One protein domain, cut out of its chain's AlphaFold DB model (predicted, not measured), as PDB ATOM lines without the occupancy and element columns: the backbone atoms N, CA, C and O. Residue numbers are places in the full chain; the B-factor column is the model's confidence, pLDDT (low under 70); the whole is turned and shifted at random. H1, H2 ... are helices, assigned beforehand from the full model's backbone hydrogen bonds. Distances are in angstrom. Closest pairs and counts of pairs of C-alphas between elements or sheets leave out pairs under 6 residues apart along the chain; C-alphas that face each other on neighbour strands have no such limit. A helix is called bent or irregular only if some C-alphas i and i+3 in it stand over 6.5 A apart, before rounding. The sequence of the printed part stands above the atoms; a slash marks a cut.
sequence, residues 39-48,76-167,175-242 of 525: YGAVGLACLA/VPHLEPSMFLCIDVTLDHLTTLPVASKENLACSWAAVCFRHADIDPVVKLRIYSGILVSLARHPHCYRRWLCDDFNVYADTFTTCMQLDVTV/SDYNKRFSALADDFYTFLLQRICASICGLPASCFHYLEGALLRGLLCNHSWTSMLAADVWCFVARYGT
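AT A GLANCE: This is residues 39 to 48, 76 to 167 and 175 to 242 of the 525 residues of an uncharacterized protein of Paragonimus westermani (UniProt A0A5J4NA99). What is the main picture? Residues 192 to 200 of long H7 and the short H6 pack on a core helix, H4, the hairpin of H8 and H9 packs on H6 and H7 away from H4, and H2 crosses H4 and sticks out with residues 76 to 85. What builds it? The printed part is all helix, 170 residues with nine named helices, H1 to H9 in chain order. It is compact, with a radius of gyration of the C-alphas of 16.4 A and spans of 58 by 45 by 27 A.

HOW THE PARTS SIT: What does the longest helix touch? H7, residues 175 to 200, touches H4, residues 121 to 137, at a shallow tilt of 31 degrees; the closest C-alphas, of Ala 136 and Ser 199, are 4.7 A apart. It touches H9, residues 224 to 240, at a steep tilt of 41 degrees, closest at the C-alphas of Cys 197 and Val 233, 6.3 A. What lies further out? H8, residues 205 to 220, and H9 form a hairpin, and H6, residues 152 to 160, touches H8, closest at the C-alphas of Ala 154 and Ala 214, 4.5 A. H2, residues 76 to 96, touches H4 with residues 88 to 95 alone, closest at the C-alphas of Asp 92 and Ser 134, 5.5 A. H1, residues 39 to 48, H3, residues 109 to 116, and H5, residues 139 to 145, touch no helix. Are the backbones complete? Each O i to N i+4 pair is within hydrogen-bond range in H1, H3, H6, H7 and H9, against 15 of 17 in H2, 12 of 13 in H4, 9 of 12 in H8 and 0 of 3 in H5, where 3 of 4 O i to N i+3 pairs are.

IN THESE COORDINATES: Where is H7? It runs 37.3 A from C-alpha 175 at (12.860, 51.018, -41.444) to C-alpha 200 at (33.643, 21.269, -32.826). Which helices are irregular? H5, with C-alphas 140 and 143 7.0 A apart, and H8, with C-alphas 206 and 209 7.4 A apart.

THE WHOLE: Where is it cut? Residues 49 to 75 and 168 to 174 are not printed, with gaps of 21.7 A and 12.7 A between C-alphas. Which link is long? H2 to H3, 12 residues. Where is confidence low? Residues 39 to 48, 76 to 87, 98 to 106, 164 to 167 and 175 to 184 of the model have pLDDT under 70.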
ATOM      1  N   TYR A  39      49.912  38.048 -14.414       35.59
ATOM      2  CA  TYR A  39      49.487  38.210 -15.815       35.59
ATOM      3  C   TYR A  39      48.036  37.778 -16.056       35.59
ATOM      4  O   TYR A  39      47.323  38.443 -16.807       35.59
ATOM      5  N   GLY A  40      47.576  36.717 -15.384       35.38
ATOM      6  CA  GLY A  40      46.167  36.322 -15.390       35.38
ATOM      7  C   GLY A  40      45.275  37.381 -14.742       35.38
ATOM      8  O   GLY A  40      44.270  37.767 -15.331       35.38
ATOM      9  N   ALA A  41      45.677  37.914 -13.583       33.97
ATOM     10  CA  ALA A  41      44.951  38.971 -12.885       33.97
ATOM     11  C   ALA A  41      45.018  40.327 -13.599       33.97
ATOM     12  O   ALA A  41      44.040  41.055 -13.544       33.97
ATOM     13  N   VAL A  42      46.106  40.668 -14.299       37.62
ATOM     14  CA  VAL A  42      46.221  41.903 -15.099       37.62
ATOM     15  C   VAL A  42      45.415  41.794 -16.393       37.62
ATOM     16  O   VAL A  42      44.730  42.743 -16.753       37.62
ATOM     17  N   GLY A  43      45.408  40.635 -17.062       44.88
ATOM     18  CA  GLY A  43      44.523  40.385 -18.206       44.88
ATOM     19  C   GLY A  43      43.042  40.406 -17.812       44.88
ATOM     20  O   GLY A  43      42.231  41.022 -18.500       44.88
ATOM     21  N   LEU A  44      42.694  39.800 -16.666       41.75
ATOM     22  CA  LEU A  44      41.351  39.891 -16.089       41.75
ATOM     23  C   LEU A  44      41.018  41.301 -15.599       41.75
ATOM     24  O   LEU A  44      39.893  41.725 -15.807       41.75
ATOM     25  N   ALA A  45      41.953  42.035 -14.995       37.50
ATOM     26  CA  ALA A  45      41.740  43.416 -14.576       37.50
ATOM     27  C   ALA A  45      41.522  44.313 -15.796       37.50
ATOM     28  O   ALA A  45      40.552  45.042 -15.816       37.50
ATOM     29  N   CYS A  46      42.296  44.187 -16.876       44.50
ATOM     30  CA  CYS A  46      42.035  44.937 -18.109       44.50
ATOM     31  C   CYS A  46      40.697  44.575 -18.782       44.50
ATOM     32  O   CYS A  46      40.120  45.417 -19.464       44.50
ATOM     33  N   LEU A  47      40.199  43.344 -18.611       45.53
ATOM     34  CA  LEU A  47      38.887  42.918 -19.123       45.53
ATOM     35  C   LEU A  47      37.718  43.269 -18.180       45.53
ATOM     36  O   LEU A  47      36.594  43.414 -18.652       45.53
ATOM     37  N   ALA A  48      37.964  43.382 -16.872       35.50
ATOM     38  CA  ALA A  48      36.964  43.628 -15.828       35.50
ATOM     39  C   ALA A  48      36.946  45.081 -15.316       35.50
ATOM     40  O   ALA A  48      36.018  45.471 -14.605       35.50
ATOM     41  N   VAL A  76      42.912  54.739 -34.433       45.53
ATOM     42  CA  VAL A  76      41.880  53.687 -34.429       45.53
ATOM     43  C   VAL A  76      42.228  52.500 -35.350       45.53
ATOM     44  O   VAL A  76      42.210  51.373 -34.853       45.53
ATOM     45  N   PRO A  77      42.653  52.694 -36.620       47.41
ATOM     46  CA  PRO A  77      43.003  51.570 -37.493       47.41
ATOM     47  C   PRO A  77      44.265  50.801 -37.065       47.41
ATOM     48  O   PRO A  77      44.480  49.686 -37.530       47.41
ATOM     49  N   HIS A  78      45.101  51.355 -36.179       46.66
ATOM     50  CA  HIS A  78      46.293  50.678 -35.650       46.66
ATOM     51  C   HIS A  78      46.048  50.008 -34.288       46.66
ATOM     52  O   HIS A  78      46.658  48.978 -33.982       46.66
ATOM     53  N   LEU A  79      45.144  50.568 -33.480       45.16
ATOM     54  CA  LEU A  79      44.723  50.002 -32.200       45.16
ATOM     55  C   LEU A  79      43.811  48.790 -32.383       45.16
ATOM     56  O   LEU A  79      43.960  47.818 -31.651       45.16
ATOM     57  N   GLU A  80      42.912  48.823 -33.367       54.19
ATOM     58  CA  GLU A  80      41.937  47.754 -33.585       54.19
ATOM     59  C   GLU A  80      42.615  46.390 -33.852       54.19
ATOM     60  O   GLU A  80      42.366  45.453 -33.088       54.19
ATOM     61  N   PRO A  81      43.570  46.249 -34.798       53.91
ATOM     62  CA  PRO A  81      44.238  44.968 -35.037       53.91
ATOM     63  C   PRO A  81      45.131  44.538 -33.868       53.91
ATOM     64  O   PRO A  81      45.199  43.356 -33.542       53.91
ATOM     65  N   SER A  82      45.804  45.493 -33.219       54.97
ATOM     66  CA  SER A  82      46.736  45.215 -32.120       54.97
ATOM     67  C   SER A  82      46.009  44.747 -30.858       54.97
ATOM     68  O   SER A  82      46.493  43.847 -30.173       54.97
ATOM     69  N   MET A  83      44.837  45.317 -30.560       59.56
ATOM     70  CA  MET A  83      44.005  44.887 -29.437       59.56
ATOM     71  C   MET A  83      43.355  43.533 -29.700       59.56
ATOM     72  O   MET A  83      43.405  42.682 -28.819       59.56
ATOM     73  N   PHE A  84      42.813  43.287 -30.899       60.22
ATOM     74  CA  PHE A  84      42.267  41.965 -31.223       60.22
ATOM     75  C   PHE A  84      43.336  40.879 -31.203       60.22
ATOM     76  O   PHE A  84      43.097  39.811 -30.646       60.22
ATOM     77  N   LEU A  85      44.537  41.173 -31.706       67.06
ATOM     78  CA  LEU A  85      45.669  40.261 -31.601       67.06
ATOM     79  C   LEU A  85      46.069  40.024 -30.139       67.06
ATOM     80  O   LEU A  85      46.321  38.886 -29.758       67.06
ATOM     81  N   CYS A  86      46.108  41.069 -29.308       68.44
ATOM     82  CA  CYS A  86      46.414  40.936 -27.884       68.44
ATOM     83  C   CYS A  86      45.369  40.078 -27.158       68.44
ATOM     84  O   CYS A  86      45.735  39.203 -26.375       68.44
ATOM     85  N   ILE A  87      44.081  40.279 -27.454       68.62
ATOM     86  CA  ILE A  87      42.983  39.468 -26.917       68.62
ATOM     87  C   ILE A  87      43.139  38.018 -27.369       68.62
ATOM     88  O   ILE A  87      43.128  37.133 -26.523       68.62
ATOM     89  N   ASP A  88      43.345  37.763 -28.662       70.88
ATOM     90  CA  ASP A  88      43.509  36.405 -29.185       70.88
ATOM     91  C   ASP A  88      44.713  35.698 -28.546       70.88
ATOM     92  O   ASP A  88      44.582  34.562 -28.099       70.88
ATOM     93  N   VAL A  89      45.860  36.376 -28.427       76.31
ATOM     94  CA  VAL A  89      47.061  35.844 -27.758       76.31
ATOM     95  C   VAL A  89      46.806  35.597 -26.270       76.31
ATOM     96  O   VAL A  89      47.226  34.574 -25.733       76.31
ATOM     97  N   THR A  90      46.098  36.503 -25.595       77.44
ATOM     98  CA  THR A  90      45.769  36.359 -24.171       77.44
ATOM     99  C   THR A  90      44.822  35.188 -23.948       77.44
ATOM    100  O   THR A  90      45.067  34.369 -23.068       77.44
ATOM    101  N   LEU A  91      43.766  35.065 -24.756       81.75
ATOM    102  CA  LEU A  91      42.827  33.948 -24.681       81.75
ATOM    103  C   LEU A  91      43.529  32.622 -24.975       81.75
ATOM    104  O   LEU A  91      43.299  31.657 -24.253       81.75
ATOM    105  N   ASP A  92      44.424  32.581 -25.962       82.75
ATOM    106  CA  ASP A  92      45.222  31.395 -26.284       82.75
ATOM    107  C   ASP A  92      46.180  30.998 -25.151       82.75
ATOM    108  O   ASP A  92      46.358  29.821 -24.824       82.75
ATOM    109  N   HIS A  93      46.744  31.983 -24.455       82.38
ATOM    110  CA  HIS A  93      47.516  31.709 -23.252       82.38
ATOM    111  C   HIS A  93      46.622  31.181 -22.120       82.38
ATOM    112  O   HIS A  93      46.934  30.160 -21.508       82.38
ATOM    113  N   LEU A  94      45.468  31.810 -21.877       81.75
ATOM    114  CA  LEU A  94      44.510  31.399 -20.845       81.75
ATOM    115  C   LEU A  94      43.969  29.978 -21.069       81.75
ATOM    116  O   LEU A  94      43.745  29.255 -20.095       81.75
ATOM    117  N   THR A  95      43.774  29.546 -22.320       84.19
ATOM    118  CA  THR A  95      43.333  28.172 -22.615       84.19
ATOM    119  C   THR A  95      44.406  27.134 -22.295       84.19
ATOM    120  O   THR A  95      44.066  26.007 -21.916       84.19
ATOM    121  N   THR A  96      45.683  27.505 -22.411       81.75
ATOM    122  CA  THR A  96      46.837  26.611 -22.239       81.75
ATOM    123  C   THR A  96      47.432  26.629 -20.828       81.75
ATOM    124  O   THR A  96      48.156  25.687 -20.475       81.75
ATOM    125  N   LEU A  97      47.074  27.611 -19.986       77.19
ATOM    126  CA  LEU A  97      47.557  27.721 -18.605       77.19
ATOM    127  C   LEU A  97      47.370  26.407 -17.815       77.19
ATOM    128  O   LEU A  97      46.286  25.807 -17.837       77.19
ATOM    129  N   PRO A  98      48.421  25.923 -17.126       65.19
ATOM    130  CA  PRO A  98      48.345  24.714 -16.318       65.19
ATOM    131  C   PRO A  98      47.471  24.936 -15.078       65.19
ATOM    132  O   PRO A  98      47.460  26.018 -14.493       65.19
ATOM    133  N   VAL A  99      46.766  23.888 -14.645       64.00
ATOM    134  CA  VAL A  99      46.005  23.912 -13.389       64.00
ATOM    135  C   VAL A  99      47.003  23.961 -12.233       64.00
ATOM    136  O   VAL A  99      47.771  23.022 -12.017       64.00
ATOM    137  N   ALA A 100      47.029  25.077 -11.508       55.00
ATOM    138  CA  ALA A 100      47.854  25.235 -10.323       55.00
ATOM    139  C   ALA A 100      47.213  24.492  -9.140       55.00
ATOM    140  O   ALA A 100      46.449  25.082  -8.386       55.00
ATOM    141  N   SER A 101      47.471  23.189  -9.007       52.50
ATOM    142  CA  SER A 101      47.656  22.486  -7.723       52.50
ATOM    143  C   SER A 101      47.796  20.971  -7.925       52.50
ATOM    144  O   SER A 101      47.473  20.419  -8.972       52.50
ATOM    145  N   LYS A 102      48.300  20.297  -6.883       49.78
ATOM    146  CA  LYS A 102      48.333  18.833  -6.726       49.78
ATOM    147  C   LYS A 102      46.961  18.236  -6.367       49.78
ATOM    148  O   LYS A 102      46.881  17.037  -6.117       49.78
ATOM    149  N   GLU A 103      45.911  19.051  -6.303       50.44
ATOM    150  CA  GLU A 103      44.542  18.603  -6.059       50.44
ATOM    151  C   GLU A 103      43.818  18.455  -7.397       50.44
ATOM    152  O   GLU A 103      44.036  19.232  -8.324       50.44
ATOM    153  N   ASN A 104      42.989  17.418  -7.503       50.97
ATOM    154  CA  ASN A 104      42.256  16.992  -8.697       50.97
ATOM    155  C   ASN A 104      41.187  18.011  -9.155       50.97
ATOM    156  O   ASN A 104      40.018  17.663  -9.295       50.97
ATOM    157  N   LEU A 105      41.545  19.272  -9.379       54.38
ATOM    158  CA  LEU A 105      40.656  20.244 -10.003       54.38
ATOM    159  C   LEU A 105      40.480  19.869 -11.474       54.38
ATOM    160  O   LEU A 105      41.413  19.933 -12.276       54.38
ATOM    161  N   ALA A 106      39.258  19.460 -11.818       64.06
ATOM    162  CA  ALA A 106      38.886  19.077 -13.175       64.06
ATOM    163  C   ALA A 106      38.836  20.279 -14.142       64.06
ATOM    164  O   ALA A 106      38.929  20.088 -15.352       64.06
ATOM    165  N   CYS A 107      38.719  21.511 -13.627       74.31
ATOM    166  CA  CYS A 107      38.520  22.732 -14.413       74.31
ATOM    167  C   CYS A 107      39.668  23.748 -14.269       74.31
ATOM    168  O   CYS A 107      40.312  23.833 -13.224       74.31
ATOM    169  N   SER A 108      39.908  24.555 -15.308       77.06
ATOM    170  CA  SER A 108      40.845  25.686 -15.260       77.06
ATOM    171  C   SER A 108      40.352  26.793 -14.320       77.06
ATOM    172  O   SER A 108      39.176  27.156 -14.345       77.06
ATOM    173  N   TRP A 109      41.255  27.419 -13.557       75.88
ATOM    174  CA  TRP A 109      40.935  28.612 -12.757       75.88
ATOM    175  C   TRP A 109      40.340  29.740 -13.604       75.88
ATOM    176  O   TRP A 109      39.387  30.388 -13.181       75.88
ATOM    177  N   ALA A 110      40.835  29.923 -14.833       79.44
ATOM    178  CA  ALA A 110      40.296  30.920 -15.754       79.44
ATOM    179  C   ALA A 110      38.811  30.667 -16.067       79.44
ATOM    180  O   ALA A 110      38.023  31.609 -16.116       79.44
ATOM    181  N   ALA A 111      38.412  29.402 -16.225       81.31
ATOM    182  CA  ALA A 111      37.025  29.032 -16.477       81.31
ATOM    183  C   ALA A 111      36.118  29.368 -15.282       81.31
ATOM    184  O   ALA A 111      35.052  29.959 -15.461       81.31
ATOM    185  N   VAL A 112      36.576  29.079 -14.058       78.75
ATOM    186  CA  VAL A 112      35.866  29.451 -12.823       78.75
ATOM    187  C   VAL A 112      35.724  30.972 -12.715       78.75
ATOM    188  O   VAL A 112      34.626  31.471 -12.467       78.75
ATOM    189  N   CYS A 113      36.800  31.723 -12.969       81.38
ATOM    190  CA  CYS A 113      36.765  33.183 -12.951       81.38
ATOM    191  C   CYS A 113      35.760  33.745 -13.964       81.38
ATOM    192  O   CYS A 113      34.922  34.560 -13.591       81.38
ATOM    193  N   PHE A 114      35.783  33.288 -15.221       82.50
ATOM    194  CA  PHE A 114      34.848  33.779 -16.240       82.50
ATOM    195  C   PHE A 114      33.392  33.430 -15.940       82.50
ATOM    196  O   PHE A 114      32.503  34.232 -16.234       82.50
ATOM    197  N   ARG A 115      33.127  32.269 -15.331       82.06
ATOM    198  CA  ARG A 115      31.769  31.888 -14.936       82.06
ATOM    199  C   ARG A 115      31.160  32.922 -13.991       82.06
ATOM    200  O   ARG A 115      30.035  33.358 -14.231       82.06
ATOM    201  N   HIS A 116      31.917  33.324 -12.970       81.94
ATOM    202  CA  HIS A 116      31.460  34.213 -11.898       81.94
ATOM    203  C   HIS A 116      31.697  35.703 -12.161       81.94
ATOM    204  O   HIS A 116      31.170  36.534 -11.424       81.94
ATOM    205  N   ALA A 117      32.466  36.054 -13.192       81.06
ATOM    206  CA  ALA A 117      32.700  37.442 -13.549       81.06
ATOM    207  C   ALA A 117      31.414  38.115 -14.064       81.06
ATOM    208  O   ALA A 117      30.719  37.579 -14.937       81.06
ATOM    209  N   ASP A 118      31.143  39.308 -13.531       82.88
ATOM    210  CA  ASP A 118      30.084  40.224 -13.965       82.88
ATOM    211  C   ASP A 118      30.538  40.960 -15.234       82.88
ATOM    212  O   ASP A 118      31.075  42.068 -15.188       82.88
ATOM    213  N   ILE A 119      30.424  40.270 -16.369       80.62
ATOM    214  CA  ILE A 119      30.822  40.748 -17.698       80.62
ATOM    215  C   ILE A 119      29.562  40.858 -18.552       80.62
ATOM    216  O   ILE A 119      28.730  39.950 -18.537       80.62
ATOM    217  N   ASP A 120      29.467  41.931 -19.341       81.44
ATOM    218  CA  ASP A 120      28.410  42.097 -20.341       81.44
ATOM    219  C   ASP A 120      28.250  40.821 -21.205       81.44
ATOM    220  O   ASP A 120      29.255  40.288 -21.698       81.44
ATOM    221  N   PRO A 121      27.022  40.308 -21.419       83.00
ATOM    222  CA  PRO A 121      26.805  39.043 -22.121       83.00
ATOM    223  C   PRO A 121      27.413  38.992 -23.528       83.00
ATOM    224  O   PRO A 121      27.929  37.949 -23.935       83.00
ATOM    225  N   VAL A 122      27.418  40.103 -24.275       80.19
ATOM    226  CA  VAL A 122      28.001  40.154 -25.626       80.19
ATOM    227  C   VAL A 122      29.518  40.003 -25.547       80.19
ATOM    228  O   VAL A 122      30.112  39.244 -26.319       80.19
ATOM    229  N   VAL A 123      30.151  40.689 -24.595       80.12
ATOM    230  CA  VAL A 123      31.597  40.582 -24.348       80.12
ATOM    231  C   VAL A 123      31.957  39.168 -23.892       80.12
ATOM    232  O   VAL A 123      32.885  38.561 -24.433       80.12
ATOM    233  N   LYS A 124      31.179  38.594 -22.971       84.44
ATOM    234  CA  LYS A 124      31.373  37.229 -22.466       84.44
ATOM    235  C   LYS A 124      31.263  36.183 -23.581       84.44
ATOM    236  O   LYS A 124      32.111  35.298 -23.671       84.44
ATOM    237  N   LEU A 125      30.306  36.327 -24.498       87.69
ATOM    238  CA  LEU A 125      30.176  35.460 -25.676       87.69
ATOM    239  C   LEU A 125      31.351  35.585 -26.644       87.69
ATOM    240  O   LEU A 125      31.793  34.580 -27.202       87.69
ATOM    241  N   ARG A 126      31.900  36.790 -26.832       85.69
ATOM    242  CA  ARG A 126      33.119  36.972 -27.634       85.69
ATOM    243  C   ARG A 126      34.309  36.266 -26.991       85.69
ATOM    244  O   ARG A 126      34.997  35.524 -27.691       85.69
ATOM    245  N   ILE A 127      34.488  36.409 -25.678       86.06
ATOM    246  CA  ILE A 127      35.531  35.712 -24.911       86.06
ATOM    247  C   ILE A 127      35.380  34.193 -25.060       86.06
ATOM    248  O   ILE A 127      36.324  33.521 -25.478       86.06
ATOM    249  N   TYR A 128      34.183  33.650 -24.813       92.50
ATOM    250  CA  TYR A 128      33.916  32.219 -24.976       92.50
ATOM    251  C   TYR A 128      34.140  31.740 -26.410       92.50
ATOM    252  O   TYR A 128      34.762  30.701 -26.609       92.50
ATOM    253  N   SER A 129      33.730  32.506 -27.424       89.94
ATOM    254  CA  SER A 129      33.998  32.152 -28.822       89.94
ATOM    255  C   SER A 129      35.496  32.134 -29.163       89.94
ATOM    256  O   SER A 129      35.939  31.283 -29.938       89.94
ATOM    257  N   GLY A 130      36.292  33.025 -28.563       88.44
ATOM    258  CA  GLY A 130      37.751  33.036 -28.697       88.44
ATOM    259  C   GLY A 130      38.399  31.823 -28.030       88.44
ATOM    260  O   GLY A 130      39.201  31.133 -28.661       88.44
ATOM    261  N   ILE A 131      37.972  31.495 -26.806       91.50
ATOM    262  CA  ILE A 131      38.388  30.281 -26.087       91.50
ATOM    263  C   ILE A 131      38.060  29.032 -26.907       91.50
ATOM    264  O   ILE A 131      38.934  28.202 -27.123       91.50
ATOM    265  N   LEU A 132      36.833  28.913 -27.418       94.00
ATOM    266  CA  LEU A 132      36.397  27.780 -28.236       94.00
ATOM    267  C   LEU A 132      37.275  27.590 -29.484       94.00
ATOM    268  O   LEU A 132      37.663  26.466 -29.802       94.00
ATOM    269  N   VAL A 133      37.644  28.674 -30.172       91.56
ATOM    270  CA  VAL A 133      38.566  28.594 -31.318       91.56
ATOM    271  C   VAL A 133      39.978  28.196 -30.900       91.56
ATOM    272  O   VAL A 133      40.608  27.398 -31.593       91.56
ATOM    273  N   SER A 134      40.484  28.719 -29.784       90.62
ATOM    274  CA  SER A 134      41.800  28.331 -29.264       90.62
ATOM    275  C   SER A 134      41.827  26.857 -28.835       90.62
ATOM    276  O   SER A 134      42.761  26.129 -29.174       90.62
ATOM    277  N   LEU A 135      40.760  26.356 -28.205       91.56
ATOM    278  CA  LEU A 135      40.623  24.939 -27.854       91.56
ATOM    279  C   LEU A 135      40.712  24.027 -29.079       91.56
ATOM    280  O   LEU A 135      41.370  22.989 -29.015       91.56
ATOM    281  N   ALA A 136      40.148  24.447 -30.212       91.62
ATOM    282  CA  ALA A 136      40.254  23.714 -31.473       91.62
ATOM    283  C   ALA A 136      41.715  23.522 -31.923       91.62
ATOM    284  O   ALA A 136      42.055  22.501 -32.520       91.62
ATOM    285  N   ARG A 137      42.583  24.500 -31.626       90.44
ATOM    286  CA  ARG A 137      44.029  24.464 -31.912       90.44
ATOM    287  C   ARG A 137      44.811  23.661 -30.872       90.44
ATOM    288  O   ARG A 137      45.870  23.121 -31.188       90.44
ATOM    289  N   HIS A 138      44.270  23.523 -29.661       89.56
ATOM    290  CA  HIS A 138      44.875  22.789 -28.549       89.56
ATOM    291  C   HIS A 138      43.936  21.707 -27.980       89.56
ATOM    292  O   HIS A 138      43.480  21.824 -26.840       89.56
ATOM    293  N   PRO A 139      43.686  20.595 -28.706       86.88
ATOM    294  CA  PRO A 139      42.668  19.614 -28.315       86.88
ATOM    295  C   PRO A 139      42.868  18.957 -26.937       86.88
ATOM    296  O   PRO A 139      41.925  18.486 -26.304       86.88
ATOM    297  N   HIS A 140      44.101  18.931 -26.429       87.19
ATOM    298  CA  HIS A 140      44.409  18.407 -25.096       87.19
ATOM    299  C   HIS A 140      43.881  19.300 -23.957       87.19
ATOM    300  O   HIS A 140      43.755  18.836 -22.823       87.19
ATOM    301  N   CYS A 141      43.532  20.557 -24.248       89.44
ATOM    302  CA  CYS A 141      43.005  21.508 -23.275       89.44
ATOM    303  C   CYS A 141      41.484  21.415 -23.082       89.44
ATOM    304  O   CYS A 141      40.998  21.945 -22.086       89.44
ATOM    305  N   TYR A 142      40.726  20.715 -23.943       91.12
ATOM    306  CA  TYR A 142      39.256  20.639 -23.819       91.12
ATOM    307  C   TYR A 142      38.792  20.168 -22.447       91.12
ATOM    308  O   TYR A 142      37.867  20.748 -21.893       91.12
ATOM    309  N   ARG A 143      39.463  19.173 -21.855       88.44
ATOM    310  CA  ARG A 143      39.101  18.650 -20.525       88.44
ATOM    311  C   ARG A 143      39.173  19.694 -19.412       88.44
ATOM    312  O   ARG A 143      38.521  19.526 -18.398       88.44
ATOM    313  N   ARG A 144      39.938  20.774 -19.602       87.31
ATOM    314  CA  ARG A 144      40.046  21.874 -18.630       87.31
ATOM    315  C   ARG A 144      38.883  22.864 -18.723       87.31
ATOM    316  O   ARG A 144      38.698  23.658 -17.808       87.31
ATOM    317  N   TRP A 145      38.146  22.836 -19.830       91.69
ATOM    318  CA  TRP A 145      37.031  23.738 -20.140       91.69
ATOM    319  C   TRP A 145      35.697  22.995 -20.302       91.69
ATOM    320  O   TRP A 145      34.659  23.623 -20.510       91.69
ATOM    321  N   LEU A 146      35.743  21.663 -20.222       92.12
ATOM    322  CA  LEU A 146      34.627  20.734 -20.289       92.12
ATOM    323  C   LEU A 146      34.828  19.663 -19.211       92.12
ATOM    324  O   LEU A 146      35.554  18.686 -19.416       92.12
ATOM    325  N   CYS A 147      34.188  19.878 -18.072       88.19
ATOM    326  CA  CYS A 147      34.064  18.940 -16.970       88.19
ATOM    327  C   CYS A 147      32.634  19.000 -16.408       88.19
ATOM    328  O   CYS A 147      31.797  19.782 -16.868       88.19
ATOM    329  N   ASP A 148      32.349  18.179 -15.403       87.00
ATOM    330  CA  ASP A 148      31.010  18.104 -14.813       87.00
ATOM    331  C   ASP A 148      30.600  19.418 -14.127       87.00
ATOM    332  O   ASP A 148      29.429  19.796 -14.161       87.00
ATOM    333  N   ASP A 149      31.573  20.165 -13.597       84.94
ATOM    334  CA  ASP A 149      31.335  21.446 -12.929       84.94
ATOM    335  C   ASP A 149      31.180  22.616 -13.905       84.94
ATOM    336  O   ASP A 149      30.465  23.580 -13.614       84.94
ATOM    337  N   PHE A 150      31.860  22.564 -15.053       90.06
ATOM    338  CA  PHE A 150      31.920  23.664 -16.009       90.06
ATOM    339  C   PHE A 150      31.999  23.164 -17.447       90.06
ATOM    340  O   PHE A 150      32.853  22.359 -17.816       90.06
ATOM    341  N   ASN A 151      31.146  23.730 -18.293       93.75
ATOM    342  CA  ASN A 151      31.083  23.406 -19.705       93.75
ATOM    343  C   ASN A 151      30.952  24.698 -20.507       93.75
ATOM    344  O   ASN A 151      29.876  25.295 -20.546       93.75
ATOM    345  N   VAL A 152      32.030  25.093 -21.189       94.94
ATOM    346  CA  VAL A 152      32.060  26.332 -21.980       94.94
ATOM    347  C   VAL A 152      30.958  26.395 -23.046       94.94
ATOM    348  O   VAL A 152      30.431  27.476 -23.295       94.94
ATOM    349  N   TYR A 153      30.532  25.269 -23.639       97.19
ATOM    350  CA  TYR A 153      29.396  25.267 -24.571       97.19
ATOM    351  C   TYR A 153      28.083  25.573 -23.853       97.19
ATOM    352  O   TYR A 153      27.292  26.380 -24.337       97.19
ATOM    353  N   ALA A 154      27.848  24.945 -22.698       96.25
ATOM    354  CA  ALA A 154      26.642  25.183 -21.912       96.25
ATOM    355  C   ALA A 154      26.577  26.642 -21.449       96.25
ATOM    356  O   ALA A 154      25.568  27.302 -21.673       96.25
ATOM    357  N   ASP A 155      27.679  27.158 -20.909       94.81
ATOM    358  CA  ASP A 155      27.802  28.548 -20.477       94.81
ATOM    359  C   ASP A 155      27.640  29.530 -21.642       94.81
ATOM    360  O   ASP A 155      27.020  30.580 -21.473       94.81
ATOM    361  N   THR A 156      28.128  29.183 -22.839       95.38
ATOM    362  CA  THR A 156      27.880  29.964 -24.060       95.38
ATOM    363  C   THR A 156      26.380  30.058 -24.329       95.38
ATOM    364  O   THR A 156      25.850  31.163 -24.386       95.38
ATOM    365  N   PHE A 157      25.657  28.935 -24.405       95.94
ATOM    366  CA  PHE A 157      24.207  28.959 -24.642       95.94
ATOM    367  C   PHE A 157      23.418  29.635 -23.512       95.94
ATOM    368  O   PHE A 157      22.444  30.331 -23.789       95.94
ATOM    369  N   THR A 158      23.835  29.489 -22.253       94.62
ATOM    370  CA  THR A 158      23.224  30.203 -21.122       94.62
ATOM    371  C   THR A 158      23.441  31.710 -21.235       94.62
ATOM    372  O   THR A 158      22.503  32.474 -21.027       94.62
ATOM    373  N   THR A 159      24.635  32.149 -21.635       92.12
ATOM    374  CA  THR A 159      24.929  33.573 -21.858       92.12
ATOM    375  C   THR A 159      24.124  34.119 -23.044       92.12
ATOM    376  O   THR A 159      23.599  35.224 -22.973       92.12
ATOM    377  N   CYS A 160      23.910  33.319 -24.097       91.44
ATOM    378  CA  CYS A 160      23.025  33.672 -25.212       91.44
ATOM    379  C   CYS A 160      21.585  33.988 -24.768       91.44
ATOM    380  O   CYS A 160      20.925  34.804 -25.401       91.44
ATOM    381  N   MET A 161      21.088  33.353 -23.700       90.19
ATOM    382  CA  MET A 161      19.741  33.615 -23.168       90.19
ATOM    383  C   MET A 161      19.625  34.957 -22.435       90.19
ATOM    384  O   MET A 161      18.514  35.394 -22.162       90.19
ATOM    385  N   GLN A 162      20.751  35.578 -22.081       88.06
ATOM    386  CA  GLN A 162      20.797  36.883 -21.416       88.06
ATOM    387  C   GLN A 162      20.803  38.041 -22.421       88.06
ATOM    388  O   GLN A 162      20.733  39.199 -22.020       88.06
ATOM    389  N   LEU A 163      20.915  37.744 -23.720       83.50
ATOM    390  CA  LEU A 163      20.846  38.757 -24.759       83.50
ATOM    391  C   LEU A 163      19.399  39.209 -24.935       83.50
ATOM    392  O   LEU A 163      18.538  38.413 -25.305       83.50
ATOM    393  N   ASP A 164      19.149  40.501 -24.747       66.38
ATOM    394  CA  ASP A 164      17.862  41.111 -25.070       66.38
ATOM    395  C   ASP A 164      17.777  41.359 -26.585       66.38
ATOM    396  O   ASP A 164      17.937  42.470 -27.087       66.38
ATOM    397  N   VAL A 165      17.609  40.277 -27.350       61.44
ATOM    398  CA  VAL A 165      17.319  40.339 -28.791       61.44
ATOM    399  C   VAL A 165      15.803  40.331 -28.974       61.44
ATOM    400  O   VAL A 165      15.234  39.500 -29.683       61.44
ATOM    401  N   THR A 166      15.105  41.228 -28.281       47.84
ATOM    402  CA  THR A 166      13.701  41.490 -28.576       47.84
ATOM    403  C   THR A 166      13.636  42.295 -29.871       47.84
ATOM    404  O   THR A 166      13.887  43.496 -29.926       47.84
ATOM    405  N   VAL A 167      13.303  41.615 -30.972       46.62
ATOM    406  CA  VAL A 167      12.805  42.282 -32.182       46.62
ATOM    407  C   VAL A 167      11.408  42.801 -31.837       46.62
ATOM    408  O   VAL A 167      10.405  42.142 -32.104       46.62
ATOM    409  N   SER A 175      12.482  52.085 -40.484       55.03
ATOM    410  CA  SER A 175      12.860  51.018 -41.444       55.03
ATOM    411  C   SER A 175      14.372  50.757 -41.523       55.03
ATOM    412  O   SER A 175      14.793  49.604 -41.516       55.03
ATOM    413  N   ASP A 176      15.197  51.804 -41.588       52.00
ATOM    414  CA  ASP A 176      16.644  51.644 -41.786       52.00
ATOM    415  C   ASP A 176      17.409  51.297 -40.507       52.00
ATOM    416  O   ASP A 176      18.395  50.561 -40.574       52.00
ATOM    417  N   TYR A 177      16.953  51.756 -39.339       45.00
ATOM    418  CA  TYR A 177      17.567  51.370 -38.066       45.00
ATOM    419  C   TYR A 177      17.218  49.930 -37.698       45.00
ATOM    420  O   TYR A 177      18.113  49.191 -37.306       45.00
ATOM    421  N   ASN A 178      15.971  49.501 -37.916       53.47
ATOM    422  CA  ASN A 178      15.558  48.117 -37.669       53.47
ATOM    423  C   ASN A 178      16.255  47.142 -38.632       53.47
ATOM    424  O   ASN A 178      16.703  46.079 -38.211       53.47
ATOM    425  N   LYS A 179      16.442  47.527 -39.904       57.53
ATOM    426  CA  LYS A 179      17.243  46.745 -40.864       57.53
ATOM    427  C   LYS A 179      18.709  46.653 -40.460       57.53
ATOM    428  O   LYS A 179      19.279  45.570 -40.519       57.53
ATOM    429  N   ARG A 180      19.323  47.765 -40.036       49.72
ATOM    430  CA  ARG A 180      20.710  47.757 -39.550       49.72
ATOM    431  C   ARG A 180      20.842  46.918 -38.284       49.72
ATOM    432  O   ARG A 180      21.728  46.087 -38.232       49.72
ATOM    433  N   PHE A 181      19.952  47.066 -37.307       52.41
ATOM    434  CA  PHE A 181      19.970  46.263 -36.082       52.41
ATOM    435  C   PHE A 181      19.797  44.762 -36.365       52.41
ATOM    436  O   PHE A 181      20.547  43.959 -35.821       52.41
ATOM    437  N   SER A 182      18.896  44.392 -37.285       65.06
ATOM    438  CA  SER A 182      18.760  43.012 -37.772       65.06
ATOM    439  C   SER A 182      20.048  42.509 -38.421       65.06
ATOM    440  O   SER A 182      20.513  41.437 -38.066       65.06
ATOM    441  N   ALA A 183      20.675  43.299 -39.300       64.50
ATOM    442  CA  ALA A 183      21.931  42.914 -39.946       64.50
ATOM    443  C   ALA A 183      23.074  42.717 -38.933       64.50
ATOM    444  O   ALA A 183      23.834  41.763 -39.039       64.50
ATOM    445  N   LEU A 184      23.164  43.568 -37.907       61.38
ATOM    446  CA  LEU A 184      24.152  43.428 -36.829       61.38
ATOM    447  C   LEU A 184      23.913  42.173 -35.985       61.38
ATOM    448  O   LEU A 184      24.865  41.504 -35.583       61.38
ATOM    449  N   ALA A 185      22.646  41.860 -35.708       71.75
ATOM    450  CA  ALA A 185      22.265  40.640 -35.013       71.75
ATOM    451  C   ALA A 185      22.578  39.394 -35.859       71.75
ATOM    452  O   ALA A 185      23.079  38.408 -35.318       71.75
ATOM    453  N   ASP A 186      22.363  39.461 -37.175       75.06
ATOM    454  CA  ASP A 186      22.673  38.392 -38.129       75.06
ATOM    455  C   ASP A 186      24.188  38.167 -38.262       75.06
ATOM    456  O   ASP A 186      24.656  37.023 -38.239       75.06
ATOM    457  N   ASP A 187      24.975  39.243 -38.327       80.94
ATOM    458  CA  ASP A 187      26.438  39.181 -38.360       80.94
ATOM    459  C   ASP A 187      26.992  38.586 -37.063       80.94
ATOM    460  O   ASP A 187      27.866  37.715 -37.090       80.94
ATOM    461  N   PHE A 188      26.461  39.004 -35.909       82.62
ATOM    462  CA  PHE A 188      26.867  38.462 -34.614       82.62
ATOM    463  C   PHE A 188      26.470  36.989 -34.450       82.62
ATOM    464  O   PHE A 188      27.278  36.182 -33.985       82.62
ATOM    465  N   TYR A 189      25.261  36.620 -34.882       86.94
ATOM    466  CA  TYR A 189      24.805  35.233 -34.923       86.94
ATOM    467  C   TYR A 189      25.729  34.374 -35.786       86.94
ATOM    468  O   TYR A 189      26.221  33.339 -35.336       86.94
ATOM    469  N   THR A 190      26.017  34.832 -37.005       89.00
ATOM    470  CA  THR A 190      26.885  34.131 -37.955       89.00
ATOM    471  C   THR A 190      28.299  33.995 -37.404       89.00
ATOM    472  O   THR A 190      28.878  32.908 -37.463       89.00
ATOM    473  N   PHE A 191      28.840  35.061 -36.809       89.38
ATOM    474  CA  PHE A 191      30.130  35.044 -36.125       89.38
ATOM    475  C   PHE A 191      30.171  33.966 -35.037       89.38
ATOM    476  O   PHE A 191      31.075  33.129 -35.036       89.38
ATOM    477  N   LEU A 192      29.187  33.934 -34.133       91.75
ATOM    478  CA  LEU A 192      29.149  32.943 -33.056       91.75
ATOM    479  C   LEU A 192      28.976  31.521 -33.586       91.75
ATOM    480  O   LEU A 192      29.720  30.629 -33.174       91.75
ATOM    481  N   LEU A 193      28.055  31.313 -34.527       95.94
ATOM    482  CA  LEU A 193      27.825  30.017 -35.158       95.94
ATOM    483  C   LEU A 193      29.116  29.474 -35.781       95.94
ATOM    484  O   LEU A 193      29.497  28.337 -35.512       95.94
ATOM    485  N   GLN A 194      29.831  30.290 -36.559       94.81
ATOM    486  CA  GLN A 194      31.099  29.895 -37.176       94.81
ATOM    487  C   GLN A 194      32.152  29.510 -36.133       94.81
ATOM    488  O   GLN A 194      32.827  28.494 -36.293       94.81
ATOM    489  N   ARG A 195      32.287  30.291 -35.056       94.62
ATOM    490  CA  ARG A 195      33.278  30.051 -33.997       94.62
ATOM    491  C   ARG A 195      32.978  28.776 -33.206       94.62
ATOM    492  O   ARG A 195      33.887  27.980 -32.968       94.62
ATOM    493  N   ILE A 196      31.710  28.541 -32.862       97.00
ATOM    494  CA  ILE A 196      31.273  27.306 -32.199       97.00
ATOM    495  C   ILE A 196      31.521  26.111 -33.127       97.00
ATOM    496  O   ILE A 196      32.187  25.162 -32.717       97.00
ATOM    497  N   CYS A 197      31.082  26.166 -34.385       97.06
ATOM    498  CA  CYS A 197      31.291  25.083 -35.350       97.06
ATOM    499  C   CYS A 197      32.780  24.789 -35.594       97.06
ATOM    500  O   CYS A 197      33.177  23.626 -35.601       97.06
ATOM    501  N   ALA A 198      33.626  25.819 -35.705       94.81
ATOM    502  CA  ALA A 198      35.072  25.650 -35.841       94.81
ATOM    503  C   ALA A 198      35.684  24.913 -34.640       94.81
ATOM    504  O   ALA A 198      36.543  24.051 -34.821       94.81
ATOM    505  N   SER A 199      35.211  25.198 -33.424       95.88
ATOM    506  CA  SER A 199      35.658  24.475 -32.229       95.88
ATOM    507  C   SER A 199      35.264  23.003 -32.238       95.88
ATOM    508  O   SER A 199      36.014  22.157 -31.772       95.88
ATOM    509  N   ILE A 200      34.114  22.656 -32.805       96.50
ATOM    510  CA  ILE A 200      33.643  21.269 -32.826       96.50
ATOM    511  C   ILE A 200      34.560  20.391 -33.687       96.50
ATOM    512  O   ILE A 200      34.775  19.231 -33.350       96.50
ATOM    513  N   CYS A 201      35.176  20.945 -34.737       93.56
ATOM    514  CA  CYS A 201      36.135  20.221 -35.577       93.56
ATOM    515  C   CYS A 201      37.357  19.696 -34.801       93.56
ATOM    516  O   CYS A 201      37.946  18.696 -35.203       93.56
ATOM    517  N   GLY A 202      37.750  20.367 -33.710       92.69
ATOM    518  CA  GLY A 202      38.867  19.964 -32.849       92.69
ATOM    519  C   GLY A 202      38.450  19.208 -31.583       92.69
ATOM    520  O   GLY A 202      39.317  18.846 -30.788       92.69
ATOM    521  N   LEU A 203      37.148  18.982 -31.370       94.81
ATOM    522  CA  LEU A 203      36.605  18.415 -30.136       94.81
ATOM    523  C   LEU A 203      36.919  16.909 -30.020       94.81
ATOM    524  O   LEU A 203      36.468  16.121 -30.855       94.81
ATOM    525  N   PRO A 204      37.628  16.456 -28.967       93.19
ATOM    526  CA  PRO A 204      37.877  15.035 -28.749       93.19
ATOM    527  C   PRO A 204      36.586  14.263 -28.456       93.19
ATOM    528  O   PRO A 204      35.730  14.733 -27.705       93.19
ATOM    529  N   ALA A 205      36.500  13.016 -28.932       91.75
ATOM    530  CA  ALA A 205      35.338  12.148 -28.707       91.75
ATOM    531  C   ALA A 205      34.982  11.975 -27.216       91.75
ATOM    532  O   ALA A 205      33.806  11.934 -26.865       91.75
ATOM    533  N   SER A 206      35.977  11.958 -26.315       92.38
ATOM    534  CA  SER A 206      35.732  11.851 -24.866       92.38
ATOM    535  C   SER A 206      34.961  13.037 -24.283       92.38
ATOM    536  O   SER A 206      34.365  12.904 -23.224       92.38
ATOM    537  N   CYS A 207      34.980  14.192 -24.947       93.81
ATOM    538  CA  CYS A 207      34.320  15.416 -24.495       93.81
ATOM    539  C   CYS A 207      33.005  15.689 -25.242       93.81
ATOM    540  O   CYS A 207      32.334  16.678 -24.961       93.81
ATOM    541  N   PHE A 208      32.627  14.829 -26.190       94.31
ATOM    542  CA  PHE A 208      31.499  15.075 -27.084       94.31
ATOM    543  C   PHE A 208      30.145  15.116 -26.357       94.31
ATOM    544  O   PHE A 208      29.302  15.955 -26.662       94.31
ATOM    545  N   HIS A 209      29.974  14.300 -25.316       94.94
ATOM    546  CA  HIS A 209      28.765  14.292 -24.489       94.94
ATOM    547  C   HIS A 209      28.479  15.653 -23.816       94.94
ATOM    548  O   HIS A 209      27.318  16.023 -23.636       94.94
ATOM    549  N   TYR A 210      29.515  16.444 -23.495       96.69
ATOM    550  CA  TYR A 210      29.340  17.804 -22.972       96.69
ATOM    551  C   TYR A 210      28.725  18.742 -24.018       96.69
ATOM    552  O   TYR A 210      27.875  19.566 -23.671       96.69
ATOM    553  N   LEU A 211      29.119  18.606 -25.289       97.38
ATOM    554  CA  LEU A 211      28.517  19.351 -26.393       97.38
ATOM    555  C   LEU A 211      27.055  18.934 -26.585       97.38
ATOM    556  O   LEU A 211      26.188  19.799 -26.620       97.38
ATOM    557  N   GLU A 212      26.765  17.634 -26.662       96.81
ATOM    558  CA  GLU A 212      25.395  17.138 -26.862       96.81
ATOM    559  C   GLU A 212      24.450  17.584 -25.742       96.81
ATOM    560  O   GLU A 212      23.345  18.058 -26.009       96.81
ATOM    561  N   GLY A 213      24.902  17.521 -24.485       97.12
ATOM    562  CA  GLY A 213      24.132  18.020 -23.347       97.12
ATOM    563  C   GLY A 213      23.895  19.533 -23.401       97.12
ATOM    564  O   GLY A 213      22.808  20.002 -23.062       97.12
ATOM    565  N   ALA A 214      24.888  20.309 -23.848       97.81
ATOM    566  CA  ALA A 214      24.747  21.751 -24.036       97.81
ATOM    567  C   ALA A 214      23.771  22.090 -25.174       97.81
ATOM    568  O   ALA A 214      22.911  22.953 -24.996       97.81
ATOM    569  N   LEU A 215      23.851  21.378 -26.302       98.12
ATOM    570  CA  LEU A 215      22.953  21.546 -27.444       98.12
ATOM    571  C   LEU A 215      21.516  21.176 -27.094       98.12
ATOM    572  O   LEU A 215      20.607  21.916 -27.456       98.12
ATOM    573  N   LEU A 216      21.296  20.087 -26.352       97.38
ATOM    574  CA  LEU A 216      19.957  19.699 -25.915       97.38
ATOM    575  C   LEU A 216      19.336  20.758 -25.003       97.38
ATOM    576  O   LEU A 216      18.206  21.179 -25.234       97.38
ATOM    577  N   ARG A 217      20.083  21.249 -24.007       96.25
ATOM    578  CA  ARG A 217      19.601  22.329 -23.132       96.25
ATOM    579  C   ARG A 217      19.346  23.623 -23.905       96.25
ATOM    580  O   ARG A 217      18.313  24.252 -23.698       96.25
ATOM    581  N   GLY A 218      20.256  23.995 -24.807       95.88
ATOM    582  CA  GLY A 218      20.103  25.168 -25.666       95.88
ATOM    583  C   GLY A 218      18.885  25.055 -26.582       95.88
ATOM    584  O   GLY A 218      18.102  25.994 -26.678       95.88
ATOM    585  N   LEU A 219      18.663  23.887 -27.188       96.31
ATOM    586  CA  LEU A 219      17.515  23.617 -28.049       96.31
ATOM    587  C   LEU A 219      16.198  23.719 -27.276       96.31
ATOM    588  O   LEU A 219      15.275  24.372 -27.753       96.31
ATOM    589  N   LEU A 220      16.108  23.096 -26.098       94.62
ATOM    590  CA  LEU A 220      14.871  22.999 -25.314       94.62
ATOM    591  C   LEU A 220      14.578  24.236 -24.444       94.62
ATOM    592  O   LEU A 220      13.528  24.294 -23.798       94.62
ATOM    593  N   CYS A 221      15.462  25.238 -24.423       92.31
ATOM    594  CA  CYS A 221      15.228  26.482 -23.692       92.31
ATOM    595  C   CYS A 221      14.114  27.326 -24.338       92.31
ATOM    596  O   CYS A 221      13.852  27.229 -25.538       92.31
ATOM    597  N   ASN A 222      13.469  28.204 -23.565       87.56
ATOM    598  CA  ASN A 222      12.391  29.077 -24.059       87.56
ATOM    599  C   ASN A 222      12.878  30.306 -24.847       87.56
ATOM    600  O   ASN A 222      12.055  31.074 -25.332       87.56
ATOM    601  N   HIS A 223      14.189  30.468 -25.025       88.44
ATOM    602  CA  HIS A 223      14.769  31.575 -25.774       88.44
ATOM    603  C   HIS A 223      14.933  31.206 -27.257       88.44
ATOM    604  O   HIS A 223      15.767  30.368 -27.608       88.44
ATOM    605  N   SER A 224      14.134  31.818 -28.138       85.38
ATOM    606  CA  SER A 224      14.069  31.462 -29.568       85.38
ATOM    607  C   SER A 224      15.422  31.541 -30.274       85.38
ATOM    608  O   SER A 224      15.774  30.631 -31.021       85.38
ATOM    609  N   TRP A 225      16.209  32.585 -30.002       87.25
ATOM    610  CA  TRP A 225      17.515  32.787 -30.634       87.25
ATOM    611  C   TRP A 225      18.537  31.721 -30.209       87.25
ATOM    612  O   TRP A 225      19.224  31.147 -31.051       87.25
ATOM    613  N   THR A 226      18.572  31.370 -28.918       92.25
ATOM    614  CA  THR A 226      19.453  30.308 -28.394       92.25
ATOM    615  C   THR A 226      19.041  28.937 -28.924       92.25
ATOM    616  O   THR A 226      19.899  28.152 -29.319       92.25
ATOM    617  N   SER A 227      17.733  28.665 -28.971       92.69
ATOM    618  CA  SER A 227      17.183  27.421 -29.519       92.69
ATOM    619  C   SER A 227      17.543  27.252 -30.997       92.69
ATOM    620  O   SER A 227      17.989  26.181 -31.409       92.69
ATOM    621  N   MET A 228      17.444  28.333 -31.776       92.12
ATOM    622  CA  MET A 228      17.838  28.363 -33.184       92.12
ATOM    623  C   MET A 228      19.348  28.155 -33.365       92.12
ATOM    624  O   MET A 228      19.742  27.295 -34.152       92.12
ATOM    625  N   LEU A 229      20.183  28.857 -32.585       95.12
ATOM    626  CA  LEU A 229      21.641  28.687 -32.611       95.12
ATOM    627  C   LEU A 229      22.038  27.243 -32.289       95.12
ATOM    628  O   LEU A 229      22.842  26.646 -33.001       95.12
ATOM    629  N   ALA A 230      21.449  26.657 -31.243       97.31
ATOM    630  CA  ALA A 230      21.692  25.268 -30.872       97.31
ATOM    631  C   ALA A 230      21.269  24.303 -31.990       97.31
ATOM    632  O   ALA A 230      22.027  23.395 -32.329       97.31
ATOM    633  N   ALA A 231      20.107  24.518 -32.617       96.56
ATOM    634  CA  ALA A 231      19.651  23.713 -33.749       96.56
ATOM    635  C   ALA A 231      20.606  23.797 -34.955       96.56
ATOM    636  O   ALA A 231      20.885  22.776 -35.589       96.56
ATOM    637  N   ASP A 232      21.129  24.985 -35.269       97.31
ATOM    638  CA  ASP A 232      22.075  25.195 -36.369       97.31
ATOM    639  C   ASP A 232      23.437  24.555 -36.100       97.31
ATOM    640  O   ASP A 232      23.973  23.863 -36.972       97.31
ATOM    641  N   VAL A 233      23.964  24.700 -34.880       97.88
ATOM    642  CA  VAL A 233      25.189  24.013 -34.455       97.88
ATOM    643  C   VAL A 233      24.993  22.494 -34.509       97.88
ATOM    644  O   VAL A 233      25.855  21.777 -35.013       97.88
ATOM    645  N   TRP A 234      23.841  21.976 -34.076       97.69
ATOM    646  CA  TRP A 234      23.567  20.538 -34.146       97.69
ATOM    647  C   TRP A 234      23.417  20.045 -35.591       97.69
ATOM    648  O   TRP A 234      23.865  18.949 -35.926       97.69
ATOM    649  N   CYS A 235      22.861  20.866 -36.485       97.00
ATOM    650  CA  CYS A 235      22.859  20.588 -37.922       97.00
ATOM    651  C   CYS A 235      24.270  20.529 -38.502       97.00
ATOM    652  O   CYS A 235      24.537  19.663 -39.336       97.00
ATOM    653  N   PHE A 236      25.172  21.409 -38.064       97.19
ATOM    654  CA  PHE A 236      26.581  21.317 -38.428       97.19
ATOM    655  C   PHE A 236      27.184  19.993 -37.950       97.19
ATOM    656  O   PHE A 236      27.753  19.276 -38.767       97.19
ATOM    657  N   VAL A 237      26.982  19.611 -36.685       96.69
ATOM    658  CA  VAL A 237      27.462  18.329 -36.130       96.69
ATOM    659  C   VAL A 237      26.948  17.138 -36.942       96.69
ATOM    660  O   VAL A 237      27.726  16.273 -37.332       96.69
ATOM    661  N   ALA A 238      25.648  17.103 -37.243       95.69
ATOM    662  CA  ALA A 238      25.035  16.015 -38.000       95.69
ATOM    663  C   ALA A 238      25.563  15.913 -39.443       95.69
ATOM    664  O   ALA A 238      25.628  14.813 -39.984       95.69
ATOM    665  N   ARG A 239      25.940  17.043 -40.060       93.69
ATOM    666  CA  ARG A 239      26.519  17.094 -41.417       93.69
ATOM    667  C   ARG A 239      28.015  16.810 -41.454       93.69
ATOM    668  O   ARG A 239      28.489  16.218 -42.416       93.69
ATOM    669  N   TYR A 240      28.746  17.299 -40.460       92.88
ATOM    670  CA  TYR A 240      30.192  17.139 -40.352       92.88
ATOM    671  C   TYR A 240      30.566  15.731 -39.878       92.88
ATOM    672  O   TYR A 240      31.591  15.185 -40.278       92.88
ATOM    673  N   GLY A 241      29.723  15.135 -39.033       90.69
ATOM    674  CA  GLY A 241      29.880  13.772 -38.553       90.69
ATOM    675  C   GLY A 241      29.597  12.706 -39.615       90.69
ATOM    676  O   GLY A 241      29.320  12.968 -40.783       90.69
ATOM    677  N   THR A 242      29.656  11.449 -39.187       92.25
ATOM    678  CA  THR A 242      29.361  10.309 -40.060       92.25
ATOM    679  C   THR A 242      27.860  10.197 -40.344       92.25
ATOM    680  O   THR A 242      27.023  10.529 -39.503       92.25
TER     681      THR A 242